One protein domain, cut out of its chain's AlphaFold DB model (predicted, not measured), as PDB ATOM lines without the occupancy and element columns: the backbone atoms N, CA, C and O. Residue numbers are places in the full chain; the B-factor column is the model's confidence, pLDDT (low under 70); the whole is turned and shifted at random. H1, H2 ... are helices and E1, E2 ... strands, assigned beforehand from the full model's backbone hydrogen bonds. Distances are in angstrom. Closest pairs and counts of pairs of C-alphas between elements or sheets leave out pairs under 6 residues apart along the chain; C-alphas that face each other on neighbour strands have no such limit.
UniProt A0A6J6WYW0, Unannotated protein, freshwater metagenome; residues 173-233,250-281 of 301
ATOM      1  N   ALA A 173     -18.955  -8.553  31.086       81.19
ATOM      2  CA  ALA A 173     -18.988  -7.966  29.749       81.19
ATOM      3  C   ALA A 173     -19.569  -8.925  28.728       81.19
ATOM      4  O   ALA A 173     -19.287 -10.121  28.739       81.19
ATOM      5  N   ARG A 174     -20.344  -8.370  27.800       83.81
ATOM      6  CA  ARG A 174     -20.996  -9.114  26.729       83.81
ATOM      7  C   ARG A 174     -20.825  -8.408  25.388       83.81
ATOM      8  O   ARG A 174     -20.563  -7.203  25.367       83.81
ATOM      9  N   PRO A 175     -21.006  -9.132  24.267       76.50
ATOM     10  CA  PRO A 175     -21.137  -8.509  22.959       76.50
ATOM     11  C   PRO A 175     -22.216  -7.425  22.991       76.50
ATOM     12  O   PRO A 175     -23.332  -7.658  23.462       76.50
ATOM     13  N   HIS A 176     -21.880  -6.242  22.488       78.69
ATOM     14  CA  HIS A 176     -22.760  -5.083  22.529       78.69
ATOM     15  C   HIS A 176     -23.125  -4.625  21.119       78.69
ATOM     16  O   HIS A 176     -22.266  -4.513  20.246       78.69
ATOM     17  N   GLU A 177     -24.402  -4.305  20.926       80.25
ATOM     18  CA  GLU A 177     -24.843  -3.438  19.838       80.25
ATOM     19  C   GLU A 177     -25.757  -2.373  20.439       80.25
ATOM     20  O   GLU A 177     -26.549  -2.670  21.335       80.25
ATOM     21  N   GLU A 178     -25.657  -1.146  19.940       87.19
ATOM     22  CA  GLU A 178     -26.524  -0.062  20.385       87.19
ATOM     23  C   GLU A 178     -27.967  -0.316  19.942       87.19
ATOM     24  O   GLU A 178     -28.243  -0.676  18.793       87.19
ATOM     25  N   GLY A 179     -28.911  -0.088  20.851       89.88
ATOM     26  CA  GLY A 179     -30.309  -0.338  20.560       89.88
ATOM     27  C   GLY A 179     -31.223  -0.036  21.727       89.88
ATOM     28  O   GLY A 179     -30.865  -0.206  22.891       89.88
ATOM     29  N   SER A 180     -32.431   0.416  21.414       93.44
ATOM     30  CA  SER A 180     -33.500   0.536  22.397       93.44
ATOM     31  C   SER A 180     -34.856   0.465  21.718       93.44
ATOM     32  O   SER A 180     -34.977   0.733  20.520       93.44
ATOM     33  N   PHE A 181     -35.872   0.111  22.489       93.31
ATOM     34  CA  PHE A 181     -37.258   0.166  22.058       93.31
ATOM     35  C   PHE A 181     -38.160   0.457  23.251       93.31
ATOM     36  O   PHE A 181     -37.773   0.266  24.407       93.31
ATOM     37  N   THR A 182     -39.368   0.938  22.964       91.94
ATOM     38  CA  THR A 182     -40.397   1.116  23.987       91.94
ATOM     39  C   THR A 182     -41.494   0.077  23.851       91.94
ATOM     40  O   THR A 182     -41.830  -0.333  22.742       91.94
ATOM     41  N   THR A 183     -42.063  -0.337  24.979       90.06
ATOM     42  CA  THR A 183     -43.172  -1.297  25.035       90.06
ATOM     43  C   THR A 183     -44.103  -0.970  26.210       90.06
ATOM     44  O   THR A 183     -43.645  -0.344  27.166       90.06
ATOM     45  N   PRO A 184     -45.397  -1.325  26.186       88.19
ATOM     46  CA  PRO A 184     -46.256  -1.186  27.359       88.19
ATOM     47  C   PRO A 184     -45.822  -2.117  28.492       88.19
ATOM     48  O   PRO A 184     -45.411  -3.252  28.242       88.19
ATOM     49  N   ALA A 185     -46.001  -1.675  29.737       87.19
ATOM     50  CA  ALA A 185     -45.697  -2.484  30.915       87.19
ATOM     51  C   ALA A 185     -46.405  -3.849  30.907       87.19
ATOM     52  O   ALA A 185     -45.774  -4.875  31.150       87.19
ATOM     53  N   GLU A 186     -47.685  -3.887  30.523       87.31
ATOM     54  CA  GLU A 186     -48.459  -5.134  30.452       87.31
ATOM     55  C   GLU A 186     -47.881  -6.170  29.472       87.31
ATOM     56  O   GLU A 186     -47.970  -7.371  29.732       87.31
ATOM     57  N   ALA A 187     -47.255  -5.730  28.373       88.94
ATOM     58  CA  ALA A 187     -46.639  -6.625  27.399       88.94
ATOM     59  C   ALA A 187     -45.362  -7.258  27.965       88.94
ATOM     60  O   ALA A 187     -45.174  -8.470  27.851       88.94
ATOM     61  N   LEU A 188     -44.521  -6.458  28.630       88.75
ATOM     62  CA  LEU A 188     -43.318  -6.954  29.297       88.75
ATOM     63  C   LEU A 188     -43.676  -7.939  30.421       88.75
ATOM     64  O   LEU A 188     -43.126  -9.036  30.466       88.75
ATOM     65  N   VAL A 189     -44.651  -7.597  31.270       87.31
ATOM     66  CA  VAL A 189     -45.133  -8.474  32.353       87.31
ATOM     67  C   VAL A 189     -45.669  -9.795  31.807       87.31
ATOM     68  O   VAL A 189     -45.365 -10.851  32.355       87.31
ATOM     69  N   ALA A 190     -46.441  -9.768  30.716       86.44
ATOM     70  CA  ALA A 190     -46.976 -10.985  30.110       86.44
ATOM     71  C   ALA A 190     -45.871 -11.942  29.630       86.44
ATOM     72  O   ALA A 190     -46.031 -13.157  29.727       86.44
ATOM     73  N   ILE A 191     -44.757 -11.396  29.138       88.31
ATOM     74  CA  ILE A 191     -43.630 -12.171  28.607       88.31
ATOM     75  C   ILE A 191     -42.733 -12.698  29.725       88.31
ATOM     76  O   ILE A 191     -42.310 -13.848  29.674       88.31
ATOM     77  N   LEU A 192     -42.482 -11.891  30.759       84.31
ATOM     78  CA  LEU A 192     -41.715 -12.323  31.930       84.31
ATOM     79  C   LEU A 192     -42.509 -13.304  32.814       84.31
ATOM     80  O   LEU A 192     -41.923 -14.142  33.493       84.31
ATOM     81  N   GLY A 193     -43.843 -13.220  32.800       80.31
ATOM     82  CA  GLY A 193     -44.733 -13.956  33.698       80.31
ATOM     83  C   GLY A 193     -45.190 -15.342  33.227       80.31
ATOM     84  O   GLY A 193     -45.913 -16.012  33.968       80.31
ATOM     85  N   GLY A 194     -44.833 -15.806  32.023       77.69
ATOM     86  CA  GLY A 194     -45.295 -17.124  31.586       77.69
ATOM     87  C   GLY A 194     -44.873 -17.583  30.191       77.69
ATOM     88  O   GLY A 194     -44.242 -16.848  29.438       77.69
ATOM     89  N   PRO A 195     -45.228 -18.833  29.831       81.38
ATOM     90  CA  PRO A 195     -44.837 -19.431  28.563       81.38
ATOM     91  C   PRO A 195     -45.661 -18.831  27.420       81.38
ATOM     92  O   PRO A 195     -46.776 -19.268  27.129       81.38
ATOM     93  N   VAL A 196     -45.092 -17.824  26.771       84.88
ATOM     94  CA  VAL A 196     -45.571 -17.260  25.508       84.88
ATOM     95  C   VAL A 196     -44.611 -17.707  24.406       84.88
ATOM     96  O   VAL A 196     -43.399 -17.658  24.601       84.88
ATOM     97  N   GLU A 197     -45.122 -18.160  23.260       90.19
ATOM     98  CA  GLU A 197     -44.268 -18.554  22.128       90.19
ATOM     99  C   GLU A 197     -43.449 -17.352  21.619       90.19
ATOM    100  O   GLU A 197     -44.006 -16.254  21.544       90.19
ATOM    101  N   PRO A 198     -42.169 -17.512  21.230       89.81
ATOM    102  CA  PRO A 198     -41.297 -16.388  20.868       89.81
ATOM    103  C   PRO A 198     -41.890 -15.432  19.822       89.81
ATOM    104  O   PRO A 198     -41.795 -14.217  19.967       89.81
ATOM    105  N   GLU A 199     -42.573 -15.953  18.799       90.00
ATOM    106  CA  GLU A 199     -43.203 -15.114  17.767       90.00
ATOM    107  C   GLU A 199     -44.346 -14.256  18.330       90.00
ATOM    108  O   GLU A 199     -44.548 -13.114  17.914       90.00
ATOM    109  N   GLU A 200     -45.080 -14.793  19.303       90.62
ATOM    110  CA  GLU A 200     -46.124 -14.066  20.016       90.62
ATOM    111  C   GLU A 200     -45.516 -13.016  20.954       90.62
ATOM    112  O   GLU A 200     -46.038 -11.907  21.022       90.62
ATOM    113  N   GLN A 201     -44.387 -13.314  21.609       90.50
ATOM    114  CA  GLN A 201     -43.661 -12.341  22.435       90.50
ATOM    115  C   GLN A 201     -43.217 -11.128  21.611       90.50
ATOM    116  O   GLN A 201     -43.460  -9.988  22.006       90.50
ATOM    117  N   VAL A 202     -42.625 -11.363  20.432       90.88
ATOM    118  CA  VAL A 202     -42.211 -10.285  19.520       90.88
ATOM    119  C   VAL A 202     -43.409  -9.430  19.125       90.88
ATOM    120  O   VAL A 202     -43.357  -8.205  19.233       90.88
ATOM    121  N   ARG A 203     -44.515 -10.070  18.729       91.31
ATOM    122  CA  ARG A 203     -45.743  -9.357  18.375       91.31
ATOM    123  C   ARG A 203     -46.258  -8.498  19.531       91.31
ATOM    124  O   ARG A 203     -46.543  -7.325  19.317       91.31
ATOM    125  N   LEU A 204     -46.348  -9.057  20.739       90.06
ATOM    126  CA  LEU A 204     -46.831  -8.342  21.926       90.06
ATOM    127  C   LEU A 204     -45.973  -7.113  22.247       90.06
ATOM    128  O   LEU A 204     -46.519  -6.049  22.540       90.06
ATOM    129  N   LEU A 205     -44.645  -7.233  22.152       88.81
ATOM    130  CA  LEU A 205     -43.737  -6.114  22.408       88.81
ATOM    131  C   LEU A 205     -43.827  -5.025  21.331       88.81
ATOM    132  O   LEU A 205     -43.713  -3.843  21.663       88.81
ATOM    133  N   CYS A 206     -44.051  -5.407  20.068       89.12
ATOM    134  CA  CYS A 206     -44.183  -4.487  18.938       89.12
ATOM    135  C   CYS A 206     -45.544  -3.772  18.876       89.12
ATOM    136  O   CYS A 206     -45.586  -2.586  18.549       89.12
ATOM    137  N   ASP A 207     -46.649  -4.456  19.189       82.69
ATOM    138  CA  ASP A 207     -48.019  -3.948  18.991       82.69
ATOM    139  C   ASP A 207     -48.374  -2.751  19.899       82.69
ATOM    140  O   ASP A 207     -49.364  -2.054  19.662       82.69
ATOM    141  N   GLY A 208     -47.555  -2.475  20.919       67.25
ATOM    142  CA  GLY A 208     -47.801  -1.433  21.912       67.25
ATOM    143  C   GLY A 208     -46.819  -0.255  21.934       67.25
ATOM    144  O   GLY A 208     -47.002   0.653  22.745       67.25
ATOM    145  N   GLY A 209     -45.783  -0.235  21.085       67.56
ATOM    146  CA  GLY A 209     -44.700   0.752  21.189       67.56
ATOM    147  C   GLY A 209     -44.011   1.120  19.875       67.56
ATOM    148  O   GLY A 209     -44.362   0.649  18.796       67.56
ATOM    149  N   ALA A 210     -43.021   2.014  19.960       71.44
ATOM    150  CA  ALA A 210     -42.143   2.340  18.838       71.44
ATOM    151  C   ALA A 210     -40.955   1.374  18.867       71.44
ATOM    152  O   ALA A 210     -39.903   1.690  19.425       71.44
ATOM    153  N   ALA A 211     -41.154   0.177  18.321       75.81
ATOM    154  CA  ALA A 211     -40.179  -0.897  18.418       75.81
ATOM    155  C   ALA A 211     -39.664  -1.338  17.041       75.81
ATOM    156  O   ALA A 211     -40.442  -1.590  16.122       75.81
ATOM    157  N   ASP A 212     -38.339  -1.430  16.903       86.69
ATOM    158  CA  ASP A 212     -37.703  -2.127  15.784       86.69
ATOM    159  C   ASP A 212     -37.845  -3.636  16.012       86.69
ATOM    160  O   ASP A 212     -37.292  -4.174  16.971       86.69
ATOM    161  N   GLU A 213     -38.577  -4.319  15.129       90.06
ATOM    162  CA  GLU A 213     -38.855  -5.759  15.203       90.06
ATOM    163  C   GLU A 213     -37.579  -6.598  15.360       90.06
ATOM    164  O   GLU A 213     -37.576  -7.586  16.091       90.06
ATOM    165  N   LYS A 214     -36.461  -6.183  14.746       91.12
ATOM    166  CA  LYS A 214     -35.180  -6.891  14.904       91.12
ATOM    167  C   LYS A 214     -34.621  -6.770  16.318       91.12
ATOM    168  O   LYS A 214     -34.109  -7.747  16.855       91.12
ATOM    169  N   MET A 215     -34.713  -5.578  16.904       91.88
ATOM    170  CA  MET A 215     -34.249  -5.317  18.267       91.88
ATOM    171  C   MET A 215     -35.103  -6.083  19.281       91.88
ATOM    172  O   MET A 215     -34.575  -6.685  20.211       91.88
ATOM    173  N   VAL A 216     -36.417  -6.115  19.051       93.31
ATOM    174  CA  VAL A 216     -37.367  -6.876  19.866       93.31
ATOM    175  C   VAL A 216     -37.098  -8.374  19.783       93.31
ATOM    176  O   VAL A 216     -37.012  -9.023  20.819       93.31
ATOM    177  N   ALA A 217     -36.927  -8.924  18.576       93.12
ATOM    178  CA  ALA A 217     -36.609 -10.338  18.394       93.12
ATOM    179  C   ALA A 217     -35.330 -10.730  19.144       93.12
ATOM    180  O   ALA A 217     -35.304 -11.742  19.837       93.12
ATOM    181  N   ARG A 218     -34.302  -9.877  19.096       93.12
ATOM    182  CA  ARG A 218     -33.059 -10.105  19.833       93.12
ATOM    183  C   ARG A 218     -33.247 -10.058  21.352       93.12
ATOM    184  O   ARG A 218     -32.656 -10.864  22.060       93.12
ATOM    185  N   PHE A 219     -34.062  -9.135  21.861       94.25
ATOM    186  CA  PHE A 219     -34.401  -9.096  23.285       94.25
ATOM    187  C   PHE A 219     -35.181 -10.343  23.727       94.25
ATOM    188  O   PHE A 219     -34.886 -10.911  24.774       94.25
ATOM    189  N   VAL A 220     -36.127 -10.814  22.912       94.06
ATOM    190  CA  VAL A 220     -36.844 -12.078  23.146       94.06
ATOM    191  C   VAL A 220     -35.868 -13.257  23.197       94.06
ATOM    192  O   VAL A 220     -35.927 -14.065  24.125       94.06
ATOM    193  N   ASP A 221     -34.908 -13.317  22.271       93.19
ATOM    194  CA  ASP A 221     -33.841 -14.320  22.304       93.19
ATOM    195  C   ASP A 221     -32.973 -14.188  23.567       93.19
ATOM    196  O   ASP A 221     -32.572 -15.202  24.142       93.19
ATOM    197  N   ALA A 222     -32.700 -12.966  24.040       93.25
ATOM    198  CA  ALA A 222     -31.957 -12.718  25.277       93.25
ATOM    199  C   ALA A 222     -32.705 -13.223  26.520       93.25
ATOM    200  O   ALA A 222     -32.085 -13.836  27.384       93.25
ATOM    201  N   ILE A 223     -34.030 -13.042  26.591       92.31
ATOM    202  CA  ILE A 223     -34.866 -13.624  27.654       92.31
ATOM    203  C   ILE A 223     -34.809 -15.154  27.589       92.31
ATOM    204  O   ILE A 223     -34.588 -15.815  28.604       92.31
ATOM    205  N   ALA A 224     -34.979 -15.733  26.397       90.69
ATOM    206  CA  ALA A 224     -34.988 -17.183  26.213       90.69
ATOM    207  C   ALA A 224     -33.628 -17.839  26.518       90.69
ATOM    208  O   ALA A 224     -33.579 -18.992  26.948       90.69
ATOM    209  N   SER A 225     -32.531 -17.110  26.303       90.38
ATOM    210  CA  SER A 225     -31.150 -17.545  26.562       90.38
ATOM    211  C   SER A 225     -30.539 -16.940  27.830       90.38
ATOM    212  O   SER A 225     -29.320 -16.988  28.001       90.38
ATOM    213  N   ARG A 226     -31.376 -16.395  28.724       91.94
ATOM    214  CA  ARG A 226     -30.957 -15.729  29.960       91.94
ATOM    215  C   ARG A 226     -30.006 -16.607  30.774       91.94
ATOM    216  O   ARG A 226     -30.373 -17.698  31.211       91.94
ATOM    217  N   ILE A 227     -28.812 -16.080  31.017       92.62
ATOM    218  CA  ILE A 227     -27.803 -16.650  31.914       92.62
ATOM    219  C   ILE A 227     -28.072 -16.184  33.344       92.62
ATOM    220  O   ILE A 227     -28.075 -16.993  34.273       92.62
ATOM    221  N   SER A 228     -28.325 -14.885  33.505       94.38
ATOM    222  CA  SER A 228     -28.633 -14.263  34.788       94.38
ATOM    223  C   SER A 228     -29.540 -13.046  34.638       94.38
ATOM    224  O   SER A 228     -29.725 -12.499  33.546       94.38
ATOM    225  N   SER A 229     -30.107 -12.618  35.756       94.69
ATOM    226  CA  SER A 229     -30.742 -11.311  35.895       94.69
ATOM    227  C   SER A 229     -30.358 -10.689  37.223       94.69
ATOM    228  O   SER A 229     -30.160 -11.406  38.204       94.69
ATOM    229  N   THR A 230     -30.284  -9.366  37.245       95.94
ATOM    230  CA  THR A 230     -29.958  -8.620  38.453       95.94
ATOM    231  C   THR A 230     -30.934  -7.476  38.633       95.94
ATOM    232  O   THR A 230     -31.210  -6.752  37.678       95.94
ATOM    233  N   SER A 231     -31.417  -7.315  39.859       95.06
ATOM    234  CA  SER A 231     -32.079  -6.111  40.350       95.06
ATOM    235  C   SER A 231     -31.195  -5.498  41.427       95.06
ATOM    236  O   SER A 231     -30.697  -6.205  42.308       95.06
ATOM    237  N   MET A 232     -30.947  -4.198  41.342       95.19
ATOM    238  CA  MET A 232     -30.130  -3.471  42.299       95.19
ATOM    239  C   MET A 232     -30.835  -2.195  42.729       95.19
ATOM    240  O   MET A 232     -31.295  -1.427  41.894       95.19
ATOM    241  N   THR A 233     -30.824  -1.933  44.029       94.56
ATOM    242  CA  THR A 233     -31.261  -0.667  44.615       94.56
ATOM    243  C   THR A 233     -30.080  -0.028  45.326       94.56
ATOM    244  O   THR A 233     -29.467  -0.651  46.193       94.56
ATOM    245  N   TRP A 250     -31.284  -5.502  35.071       95.31
ATOM    246  CA  TRP A 250     -30.780  -5.985  33.789       95.31
ATOM    247  C   TRP A 250     -30.824  -7.500  33.637       95.31
ATOM    248  O   TRP A 250     -30.875  -8.264  34.601       95.31
ATOM    249  N   ILE A 251     -30.790  -7.923  32.376       94.69
ATOM    250  CA  ILE A 251     -30.722  -9.317  31.946       94.69
ATOM    251  C   ILE A 251     -29.399  -9.538  31.221       94.69
ATOM    252  O   ILE A 251     -29.030  -8.772  30.325       94.69
ATOM    253  N   ASP A 252     -28.718 -10.622  31.571       94.69
ATOM    254  CA  ASP A 252     -27.607 -11.160  30.804       94.69
ATOM    255  C   ASP A 252     -28.102 -12.270  29.871       94.69
ATOM    256  O   ASP A 252     -28.356 -13.400  30.294       94.69
ATOM    257  N   GLY A 253     -28.242 -11.943  28.584       93.00
ATOM    258  CA  GLY A 253     -28.617 -12.884  27.523       93.00
ATOM    259  C   GLY A 253     -27.421 -13.601  26.884       93.00
ATOM    260  O   GLY A 253     -27.528 -14.107  25.765       93.00
ATOM    261  N   GLY A 254     -26.240 -13.570  27.509       90.44
ATOM    262  CA  GLY A 254     -25.024 -14.179  26.980       90.44
ATOM    263  C   GLY A 254     -24.601 -13.571  25.646       90.44
ATOM    264  O   GLY A 254     -24.266 -12.390  25.554       90.44
ATOM    265  N   LEU A 255     -24.623 -14.378  24.582       89.88
ATOM    266  CA  LEU A 255     -24.292 -13.907  23.231       89.88
ATOM    267  C   LEU A 255     -25.277 -12.848  22.717       89.88
ATOM    268  O   LEU A 255     -24.921 -12.070  21.835       89.88
ATOM    269  N   GLN A 256     -26.487 -12.787  23.283       92.25
ATOM    270  CA  GLN A 256     -27.470 -11.763  22.935       92.25
ATOM    271  C   GLN A 256     -27.205 -10.414  23.608       92.25
ATOM    272  O   GLN A 256     -27.865  -9.436  23.258       92.25
ATOM    273  N   GLY A 257     -26.197 -10.316  24.477       92.25
ATOM    274  CA  GLY A 257     -25.784  -9.072  25.120       92.25
ATOM    275  C   GLY A 257     -26.430  -8.839  26.485       92.25
ATOM    276  O   GLY A 257     -27.202  -9.659  26.983       92.25
ATOM    277  N   LEU A 258     -26.099  -7.691  27.074       94.81
ATOM    278  CA  LEU A 258     -26.738  -7.175  28.283       94.81
ATOM    279  C   LEU A 258     -27.914  -6.277  27.915       94.81
ATOM    280  O   LEU A 258     -27.831  -5.492  26.967       94.81
ATOM    281  N   TRP A 259     -28.978  -6.343  28.705       95.44
ATOM    282  CA  TRP A 259     -30.188  -5.559  28.484       95.44
ATOM    283  C   TRP A 259     -30.629  -4.885  29.773       95.44
ATOM    284  O   TRP A 259     -31.016  -5.581  30.708       95.44
ATOM    285  N   ARG A 260     -30.616  -3.545  29.813       94.38
ATOM    286  CA  ARG A 260     -31.268  -2.786  30.889       94.38
ATOM    287  C   ARG A 260     -32.769  -2.879  30.682       94.38
ATOM    288  O   ARG A 260     -33.282  -2.487  29.625       94.38
ATOM    289  N   ILE A 261     -33.453  -3.348  31.712       92.25
ATOM    290  CA  ILE A 261     -34.907  -3.392  31.783       92.25
ATOM    291  C   ILE A 261     -35.409  -2.413  32.856       92.25
ATOM    292  O   ILE A 261     -34.664  -2.070  33.770       92.25
ATOM    293  N   PRO A 262     -36.642  -1.909  32.721       85.81
ATOM    294  CA  PRO A 262     -37.307  -1.143  33.772       85.81
ATOM    295  C   PRO A 262     -37.372  -1.912  35.092       85.81
ATOM    296  O   PRO A 262     -37.552  -3.131  35.086       85.81
ATOM    297  N   ASP A 263     -37.289  -1.183  36.198       79.31
ATOM    298  CA  ASP A 263     -37.418  -1.733  37.545       79.31
ATOM    299  C   ASP A 263     -38.869  -2.090  37.884       79.31
ATOM    300  O   ASP A 263     -39.809  -1.549  37.296       79.31
ATOM    301  N   ALA A 264     -39.065  -2.986  38.856       68.56
ATOM    302  CA  ALA A 264     -40.398  -3.435  39.271       68.56
ATOM    303  C   ALA A 264     -41.329  -2.264  39.641       68.56
ATOM    304  O   ALA A 264     -42.484  -2.244  39.222       68.56
ATOM    305  N   ASP A 265     -40.807  -1.235  40.316       66.19
ATOM    306  CA  ASP A 265     -41.572  -0.036  40.677       66.19
ATOM    307  C   ASP A 265     -42.005   0.799  39.453       66.19
ATOM    308  O   ASP A 265     -43.058   1.439  39.477       66.19
ATOM    309  N   GLU A 266     -41.227   0.785  38.360       65.88
ATOM    310  CA  GLU A 266     -41.627   1.406  37.088       65.88
ATOM    311  C   GLU A 266     -42.721   0.586  36.379       65.88
ATOM    312  O   GLU A 266     -43.537   1.145  35.642       65.88
ATOM    313  N   ILE A 267     -42.741  -0.733  36.597       61.03
ATOM    314  CA  ILE A 267     -43.684  -1.682  35.990       61.03
ATOM    315  C   ILE A 267     -45.038  -1.676  36.723       61.03
ATOM    316  O   ILE A 267     -46.082  -1.700  36.067       61.03
ATOM    317  N   ASP A 268     -45.033  -1.595  38.057       60.56
ATOM    318  CA  ASP A 268     -46.225  -1.625  38.925       60.56
ATOM    319  C   ASP A 268     -47.040  -0.311  38.922       60.56
ATOM    320  O   ASP A 268     -48.084  -0.205  39.575       60.56
ATOM    321  N   GLY A 269     -46.579   0.697  38.175       65.12
ATOM    322  CA  GLY A 269     -47.241   1.986  37.983       65.12
ATOM    323  C   GLY A 269     -48.467   1.944  37.055       65.12
ATOM    324  O   GLY A 269     -49.390   1.142  37.205       65.12
ATOM    325  N   ASP A 270     -48.542   2.884  36.105       71.00
ATOM    326  CA  ASP A 270     -49.606   2.873  35.093       71.00
ATOM    327  C   ASP A 270     -49.318   1.744  34.085       71.00
ATOM    328  O   ASP A 270     -48.311   1.821  33.383       71.00
ATOM    329  N   PRO A 271     -50.187   0.728  33.923       62.91
ATOM    330  CA  PRO A 271     -49.960  -0.368  32.974       62.91
ATOM    331  C   PRO A 271     -49.837   0.103  31.513       62.91
ATOM    332  O   PRO A 271     -49.361  -0.639  30.654       62.91
ATOM    333  N   LYS A 272     -50.256   1.342  31.220       67.81
ATOM    334  CA  LYS A 272     -50.106   1.995  29.911       67.81
ATOM    335  C   LYS A 272     -48.818   2.804  29.771       67.81
ATOM    336  O   LYS A 272     -48.603   3.409  28.718       67.81
ATOM    337  N   GLN A 273     -47.989   2.862  30.809       80.31
ATOM    338  CA  GLN A 273     -46.693   3.514  30.754       80.31
ATOM    339  C   GLN A 273     -45.824   2.818  29.710       80.31
ATOM    340  O   GLN A 273     -45.692   1.593  29.681       80.31
ATOM    341  N   ALA A 274     -45.247   3.627  28.823       83.25
ATOM    342  CA  ALA A 274     -44.248   3.154  27.886       83.25
ATOM    343  C   ALA A 274     -42.946   2.927  28.655       83.25
ATOM    344  O   ALA A 274     -42.333   3.870  29.156       83.25
ATOM    345  N   LEU A 275     -42.545   1.670  28.728       88.25
ATOM    346  CA  LEU A 275     -41.309   1.217  29.327       88.25
ATOM    347  C   LEU A 275     -40.196   1.208  28.289       88.25
ATOM    348  O   LEU A 275     -40.419   0.831  27.139       88.25
ATOM    349  N   LEU A 276     -39.000   1.624  28.693       91.00
ATOM    350  CA  LEU A 276     -37.842   1.711  27.816       91.00
ATOM    351  C   LEU A 276     -36.859   0.584  28.115       91.00
ATOM    352  O   LEU A 276     -36.262   0.537  29.188       91.00
ATOM    353  N   ILE A 277     -36.672  -0.280  27.123       92.75
ATOM    354  CA  ILE A 277     -35.724  -1.391  27.155       92.75
ATOM    355  C   ILE A 277     -34.533  -1.009  26.284       92.75
ATOM    356  O   ILE A 277     -34.705  -0.499  25.170       92.75
ATOM    357  N   ARG A 278     -33.318  -1.207  26.797       94.25
ATOM    358  CA  ARG A 278     -32.086  -0.781  26.122       94.25
ATOM    359  C   ARG A 278     -31.057  -1.897  26.146       94.25
ATOM    360  O   ARG A 278     -30.829  -2.500  27.192       94.25
ATOM    361  N   ALA A 279     -30.390  -2.119  25.020       93.62
ATOM    362  CA  ALA A 279     -29.136  -2.849  25.035       93.62
ATOM    363  C   ALA A 279     -28.120  -2.035  25.850       93.62
ATOM    364  O   ALA A 279     -28.001  -0.820  25.675       93.62
ATOM    365  N   ALA A 280     -27.420  -2.698  26.760       92.69
ATOM    366  CA  ALA A 280     -26.501  -2.076  27.698       92.69
ATOM    367  C   ALA A 280     -25.068  -2.570  27.472       92.69
ATOM    368  O   ALA A 280     -24.825  -3.611  26.851       92.69
ATOM    369  N   THR A 281     -24.109  -1.803  27.975       89.56
ATOM    370  CA  THR A 281     -22.730  -2.246  28.195       89.56
ATOM    371  C   THR A 281     -22.494  -2.348  29.695       89.56
ATOM    372  O   THR A 281     -23.159  -1.667  30.475       89.56
TER     373      THR A 281
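AT A GLANCE: This is residues 173 to 233 and 250 to 281 of the 301 residues of the protein "Unannotated protein" of freshwater metagenome (UniProt A0A6J6WYW0). A strongly twisted sheet of five strands has helices over one face, where H3 crosses the strands, H1 sits over the sheet, and H2 packs on both H1 and H3. The short H4, between E4 and E5 in the chain, only grazes the sheet. The printed part has 93 residues, with E1, H1, H2, H3, E2, E3, E4, H4 and E5 along the chain; the sheet's order is E1, E5, E4, E3, E2, antiparallel throughout, and the class is mixed, helices and strands. It is compact, with a radius of gyration of the C-alphas of 12.1 A and spans of 33 by 32 by 25 A.

IN THESE COORDINATES: E1, residues 180 to 184, begins at C-alpha (-33.500, 0.536, 22.397) and spans 13.8 A. H1 is residues 185 to 192, 10.7 A; H2 198 to 206, 12.4 A; H3 213 to 224, 16.3 A. E2 is 228 to 233, 17.0 A; E3 250 to 252, 6.8 A; E4 258 to 261, 9.7 A; H4 264 to 267, 5.0 A. E5, 274 to 280, 18.5 A, ends at (-26.501, -2.076, 27.698).

HOW THE PARTS SIT: Within hydrogen-bond range are N 181 and O 277 of the neighbours E1 and E5, at 3.0 A, N 260 and O 278 of the neighbours E4 and E5, at 2.8 A, N 251 and O 259 of the hairpin E3 and E4, at 2.9 A, and N 250 and O 230 of the neighbours E3 and E2, at 2.9 A. H3 runs across the strands, 78 degrees to E1 on the local plane, at a height over the sheet of 8.9 A. H1 and H2, a hairpin, touch at a shallow tilt of 15 degrees, opposite ways, the C-alphas of Ala 187 and Leu 204 closest at 5.7 A. H2 and H3 touch at a steep tilt of 52 degrees, opposite ways, Val 202 and Ala 217 having the closest C-alphas, 5.7 A. In H1, H2 and H3 every O i to N i+4 pair is within hydrogen-bond range; H4 is too short for one.

THE WHOLE: The farthest C-alphas, Pro 175 and Asp 270, are 33.0 A apart. Residues 234 to 249 are not printed; C-alphas 233 and 250 are 12.1 A apart across the cut. Of the links printed whole, none is long. Mean pLDDT of the printed part is 86.5, under 70 at residues 208 to 209, 264 to 269 and 271 to 272.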